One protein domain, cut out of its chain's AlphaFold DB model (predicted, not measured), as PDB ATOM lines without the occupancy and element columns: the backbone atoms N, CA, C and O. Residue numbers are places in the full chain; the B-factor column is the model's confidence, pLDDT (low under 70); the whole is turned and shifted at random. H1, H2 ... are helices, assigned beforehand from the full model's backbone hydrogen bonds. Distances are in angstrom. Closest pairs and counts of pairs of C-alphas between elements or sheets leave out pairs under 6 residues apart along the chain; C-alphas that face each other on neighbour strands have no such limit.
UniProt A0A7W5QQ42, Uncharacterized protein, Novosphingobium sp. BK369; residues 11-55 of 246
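Overview. This is residues 11 to 55 of the 246 residues of an uncharacterized protein of Novosphingobium sp. BK369 (UniProt A0A7W5QQ42). A short helix, H1, and a long helix, H2, meet at their ends and make a corner, an L with a short arm and a long one. Residues 32 to 55, of which 32 to 53 belong to H2, stick out free from the corner and make the length. The printed part has 45 residues with two named helices, H1 then H2, no named strand, and is all helix. It is extended, a rod spanning 50 by 22 by 8 A, with a radius of gyration of the C-alphas of 16.3 A.

Arrangement. H1, residues 11 to 21, and H2, residues 24 to 53, touch only at the corner by their tight link; H2 touches H1 with residues 26 to 27 alone. Their closest C-alphas, of Met 20 and Arg 26, are 4.9 A apart. They run opposite ways at a steep tilt of 68 degrees, only just short of about perpendicular. Of the O i to N i+4 pairs, 6 of 7 in H1 and 24 of 26 in H2 are within hydrogen-bond range.

Along the chain. H1 begins at C-alpha 11 (79.400, -42.617, 78.543) and is 15.5 A long. H2 ends at C-alpha 53 (104.836, -65.452, 51.665) and is 42.0 A long.

Size, cuts and confidence. The C-alphas farthest apart, of Val 22 and Ser 55, are 49.7 A apart. The printed part has no cut. Of the printed residues of this model, residue 11 alone has pLDDT under 70.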
ATOM      1  N   GLY A  11      79.505 -44.061  78.293       65.50
ATOM      2  CA  GLY A  11      79.400 -42.617  78.543       65.50
ATOM      3  C   GLY A  11      80.627 -41.794  78.125       65.50
ATOM      4  O   GLY A  11      80.568 -40.560  78.073       65.50
ATOM      5  N   ARG A  12      81.775 -42.425  77.837       74.00
ATOM      6  CA  ARG A  12      82.947 -41.732  77.260       74.00
ATOM      7  C   ARG A  12      82.811 -41.575  75.750       74.00
ATOM      8  O   ARG A  12      83.081 -40.492  75.235       74.00
ATOM      9  N   LEU A  13      82.361 -42.626  75.068       72.88
ATOM     10  CA  LEU A  13      82.103 -42.615  73.628       72.88
ATOM     11  C   LEU A  13      80.996 -41.625  73.269       72.88
ATOM     12  O   LEU A  13      81.195 -40.800  72.381       72.88
ATOM     13  N   ASP A  14      79.893 -41.619  74.015       75.69
ATOM     14  CA  ASP A  14      78.782 -40.696  73.761       75.69
ATOM     15  C   ASP A  14      79.195 -39.226  73.935       75.69
ATOM     16  O   ASP A  14      78.825 -38.370  73.131       75.69
ATOM     17  N   ARG A  15      80.049 -38.926  74.925       80.00
ATOM     18  CA  ARG A  15      80.612 -37.578  75.110       80.00
ATOM     19  C   ARG A  15      81.597 -37.192  74.014       80.00
ATOM     20  O   ARG A  15      81.571 -36.047  73.569       80.00
ATOM     21  N   LEU A  16      82.436 -38.122  73.557       81.06
ATOM     22  CA  LEU A  16      83.327 -37.885  72.421       81.06
ATOM     23  C   LEU A  16      82.516 -37.599  71.150       81.06
ATOM     24  O   LEU A  16      82.803 -36.633  70.447       81.06
ATOM     25  N   ILE A  17      81.474 -38.390  70.886       79.31
ATOM     26  CA  ILE A  17      80.569 -38.206  69.745       79.31
ATOM     27  C   ILE A  17      79.869 -36.847  69.832       79.31
ATOM     28  O   ILE A  17      79.878 -36.093  68.856       79.31
ATOM     29  N   ALA A  18      79.330 -36.491  71.001       81.56
ATOM     30  CA  ALA A  18      78.718 -35.186  71.230       81.56
ATOM     31  C   ALA A  18      79.716 -34.037  70.999       81.56
ATOM     32  O   ALA A  18      79.395 -33.069  70.312       81.56
ATOM     33  N   TRP A  19      80.950 -34.166  71.498       84.56
ATOM     34  CA  TRP A  19      82.012 -33.171  71.325       84.56
ATOM     35  C   TRP A  19      82.440 -33.002  69.863       84.56
ATOM     36  O   TRP A  19      82.604 -31.865  69.406       84.56
ATOM     37  N   MET A  20      82.587 -34.109  69.125       84.31
ATOM     38  CA  MET A  20      82.936 -34.114  67.701       84.31
ATOM     39  C   MET A  20      81.860 -33.430  66.851       84.31
ATOM     40  O   MET A  20      82.182 -32.767  65.871       84.31
ATOM     41  N   ARG A  21      80.580 -33.546  67.222       76.06
ATOM     42  CA  ARG A  21      79.455 -33.008  66.439       76.06
ATOM     43  C   ARG A  21      79.361 -31.480  66.447       76.06
ATOM     44  O   ARG A  21      78.733 -30.915  65.561       76.06
ATOM     45  N   VAL A  22      80.007 -30.819  67.411       83.25
ATOM     46  CA  VAL A  22      80.008 -29.351  67.542       83.25
ATOM     47  C   VAL A  22      80.686 -28.667  66.350       83.25
ATOM     48  O   VAL A  22      80.304 -27.563  65.979       83.25
ATOM     49  N   SER A  23      81.706 -29.286  65.745       84.62
ATOM     50  CA  SER A  23      82.422 -28.694  64.611       84.62
ATOM     51  C   SER A  23      83.101 -29.752  63.747       84.62
ATOM     52  O   SER A  23      83.730 -30.674  64.264       84.62
ATOM     53  N   LYS A  24      83.067 -29.557  62.422       84.31
ATOM     54  CA  LYS A  24      83.750 -30.427  61.446       84.31
ATOM     55  C   LYS A  24      85.244 -30.586  61.753       84.31
ATOM     56  O   LYS A  24      85.779 -31.676  61.602       84.31
ATOM     57  N   TRP A  25      85.917 -29.544  62.247       87.06
ATOM     58  CA  TRP A  25      87.337 -29.619  62.622       87.06
ATOM     59  C   TRP A  25      87.609 -30.650  63.730       87.06
ATOM     60  O   TRP A  25      88.592 -31.382  63.675       87.06
ATOM     61  N   ARG A  26      86.704 -30.773  64.709       87.44
ATOM     62  CA  ARG A  26      86.831 -31.754  65.800       87.44
ATOM     63  C   ARG A  26      86.671 -33.189  65.309       87.44
ATOM     64  O   ARG A  26      87.329 -34.081  65.831       87.44
ATOM     65  N   GLN A  27      85.840 -33.400  64.289       83.81
ATOM     66  CA  GLN A  27      85.748 -34.691  63.607       83.81
ATOM     67  C   GLN A  27      87.072 -35.022  62.916       83.81
ATOM     68  O   GLN A  27      87.592 -36.118  63.101       83.81
ATOM     69  N   TRP A  28      87.658 -34.064  62.190       88.56
ATOM     70  CA  TRP A  28      88.956 -34.248  61.533       88.56
ATOM     71  C   TRP A  28      90.084 -34.563  62.518       88.56
ATOM     72  O   TRP A  28      90.883 -35.452  62.240       88.56
ATOM     73  N   LEU A  29      90.105 -33.921  63.690       90.50
ATOM     74  CA  LEU A  29      91.090 -34.195  64.743       90.50
ATOM     75  C   LEU A  29      91.068 -35.640  65.256       90.50
ATOM     76  O   LEU A  29      92.089 -36.115  65.737       90.50
ATOM     77  N   VAL A  30      89.933 -36.335  65.172       87.50
ATOM     78  CA  VAL A  30      89.814 -37.739  65.596       87.50
ATOM     79  C   VAL A  30      89.984 -38.680  64.407       87.50
ATOM     80  O   VAL A  30      90.739 -39.649  64.477       87.50
ATOM     81  N   LEU A  31      89.306 -38.385  63.296       87.62
ATOM     82  CA  LEU A  31      89.296 -39.234  62.109       87.62
ATOM     83  C   LEU A  31      90.664 -39.301  61.435       87.62
ATOM     84  O   LEU A  31      91.075 -40.384  61.034       87.62
ATOM     85  N   TYR A  32      91.386 -38.185  61.326       90.44
ATOM     86  CA  TYR A  32      92.684 -38.162  60.654       90.44
ATOM     87  C   TYR A  32      93.725 -39.060  61.344       90.44
ATOM     88  O   TYR A  32      94.235 -39.964  60.680       90.44
ATOM     89  N   PRO A  33      94.016 -38.917  62.655       93.06
ATOM     90  CA  PRO A  33      94.948 -39.820  63.327       93.06
ATOM     91  C   PRO A  33      94.468 -41.274  63.334       93.06
ATOM     92  O   PRO A  33      95.295 -42.172  63.215       93.06
ATOM     93  N   LEU A  34      93.156 -41.526  63.408       90.88
ATOM     94  CA  LEU A  34      92.614 -42.882  63.298       90.88
ATOM     95  C   LEU A  34      92.896 -43.499  61.919       90.88
ATOM     96  O   LEU A  34      93.377 -44.625  61.838       90.88
ATOM     97  N   VAL A  35      92.635 -42.760  60.838       90.50
ATOM     98  CA  VAL A  35      92.917 -43.203  59.464       90.50
ATOM     99  C   VAL A  35      94.418 -43.402  59.256       90.50
ATOM    100  O   VAL A  35      94.818 -44.409  58.672       90.50
ATOM    101  N   MET A  36      95.258 -42.500  59.771       93.06
ATOM    102  CA  MET A  36      96.716 -42.647  59.722       93.06
ATOM    103  C   MET A  36      97.176 -43.903  60.462       93.06
ATOM    104  O   MET A  36      97.950 -44.679  59.911       93.06
ATOM    105  N   LEU A  37      96.658 -44.152  61.667       93.69
ATOM    106  CA  LEU A  37      96.977 -45.350  62.441       93.69
ATOM    107  C   LEU A  37      96.577 -46.626  61.691       93.69
ATOM    108  O   LEU A  37      97.391 -47.536  61.564       93.69
ATOM    109  N   ILE A  38      95.352 -46.679  61.155       91.75
ATOM    110  CA  ILE A  38      94.884 -47.809  60.338       91.75
ATOM    111  C   ILE A  38      95.810 -48.009  59.136       91.75
ATOM    112  O   ILE A  38      96.220 -49.132  58.862       91.75
ATOM    113  N   THR A  39      96.187 -46.929  58.453       91.44
ATOM    114  CA  THR A  39      97.085 -46.982  57.292       91.44
ATOM    115  C   THR A  39      98.453 -47.544  57.674       91.44
ATOM    116  O   THR A  39      98.941 -48.457  57.014       91.44
ATOM    117  N   VAL A  40      99.052 -47.069  58.768       94.44
ATOM    118  CA  VAL A  40     100.338 -47.574  59.271       94.44
ATOM    119  C   VAL A  40     100.248 -49.062  59.610       94.44
ATOM    120  O   VAL A  40     101.108 -49.835  59.194       94.44
ATOM    121  N   VAL A  41      99.191 -49.489  60.306       94.75
ATOM    122  CA  VAL A  41      98.970 -50.907  60.629       94.75
ATOM    123  C   VAL A  41      98.830 -51.748  59.359       94.75
ATOM    124  O   VAL A  41      99.446 -52.806  59.264       94.75
ATOM    125  N   LEU A  42      98.078 -51.276  58.360       93.50
ATOM    126  CA  LEU A  42      97.931 -51.963  57.076       93.50
ATOM    127  C   LEU A  42      99.263 -52.083  56.327       93.50
ATOM    128  O   LEU A  42      99.541 -53.144  55.777       93.50
ATOM    129  N   LEU A  43     100.100 -51.042  56.337       93.19
ATOM    130  CA  LEU A  43     101.432 -51.080  55.723       93.19
ATOM    131  C   LEU A  43     102.353 -52.083  56.429       93.19
ATOM    132  O   LEU A  43     103.018 -52.872  55.763       93.19
ATOM    133  N   ILE A  44     102.356 -52.099  57.765       94.88
ATOM    134  CA  ILE A  44     103.131 -53.070  58.551       94.88
ATOM    135  C   ILE A  44     102.671 -54.496  58.235       94.88
ATOM    136  O   ILE A  44     103.503 -55.362  57.970       94.88
ATOM    137  N   LEU A  45     101.356 -54.740  58.224       94.50
ATOM    138  CA  LEU A  45     100.792 -56.046  57.882       94.50
ATOM    139  C   LEU A  45     101.140 -56.455  56.451       94.50
ATOM    140  O   LEU A  45     101.482 -57.610  56.222       94.50
ATOM    141  N   TRP A  46     101.082 -55.526  55.498       94.19
ATOM    142  CA  TRP A  46     101.432 -55.793  54.107       94.19
ATOM    143  C   TRP A  46     102.890 -56.231  53.965       94.19
ATOM    144  O   TRP A  46     103.151 -57.263  53.348       94.19
ATOM    145  N   ILE A  47     103.817 -55.515  54.607       90.94
ATOM    146  CA  ILE A  47     105.240 -55.875  54.633       90.94
ATOM    147  C   ILE A  47     105.435 -57.239  55.312       90.94
ATOM    148  O   ILE A  47     106.104 -58.111  54.761       90.94
ATOM    149  N   ALA A  48     104.819 -57.456  56.477       92.25
ATOM    150  CA  ALA A  48     104.934 -58.712  57.216       92.25
ATOM    151  C   ALA A  48     104.419 -59.914  56.407       92.25
ATOM    152  O   ALA A  48     105.079 -60.951  56.359       92.25
ATOM    153  N   VAL A  49     103.274 -59.772  55.735       92.88
ATOM    154  CA  VAL A  49     102.709 -60.819  54.870       92.88
ATOM    155  C   VAL A  49     103.580 -61.043  53.636       92.88
ATOM    156  O   VAL A  49     103.783 -62.193  53.260       92.88
ATOM    157  N   ALA A  50     104.138 -59.991  53.029       90.75
ATOM    158  CA  ALA A  50     105.056 -60.137  51.900       90.75
ATOM    159  C   ALA A  50     106.291 -60.975  52.280       90.75
ATOM    160  O   ALA A  50     106.642 -61.906  51.558       90.75
ATOM    161  N   PHE A  51     106.886 -60.716  53.451       90.56
ATOM    162  CA  PHE A  51     107.977 -61.541  53.980       90.56
ATOM    163  C   PHE A  51     107.530 -62.969  54.314       90.56
ATOM    164  O   PHE A  51     108.249 -63.917  54.012       90.56
ATOM    165  N   ALA A  52     106.343 -63.141  54.902       91.50
ATOM    166  CA  ALA A  52     105.822 -64.460  55.258       91.50
ATOM    167  C   ALA A  52     105.523 -65.339  54.032       91.50
ATOM    168  O   ALA A  52     105.712 -66.552  54.090       91.50
ATOM    169  N   LEU A  53     105.069 -64.742  52.925       88.31
ATOM    170  CA  LEU A  53     104.836 -65.452  51.665       88.31
ATOM    171  C   LEU A  53     106.144 -65.862  50.977       88.31
ATOM    172  O   LEU A  53     106.128 -66.812  50.200       88.31
ATOM    173  N   ASN A  54     107.250 -65.162  51.261       83.94
ATOM    174  CA  ASN A  54     108.594 -65.441  50.746       83.94
ATOM    175  C   ASN A  54     108.638 -65.698  49.222       83.94
ATOM    176  O   ASN A  54     109.420 -66.515  48.738       83.94
ATOM    177  N   SER A  55     107.762 -65.029  48.466       79.19
ATOM    178  CA  SER A  55     107.705 -65.136  47.007       79.19
ATOM    179  C   SER A  55     108.574 -64.055  46.373       79.19
ATOM    180  O   SER A  55     108.546 -62.892  46.778       79.19
TER     181      SER A  55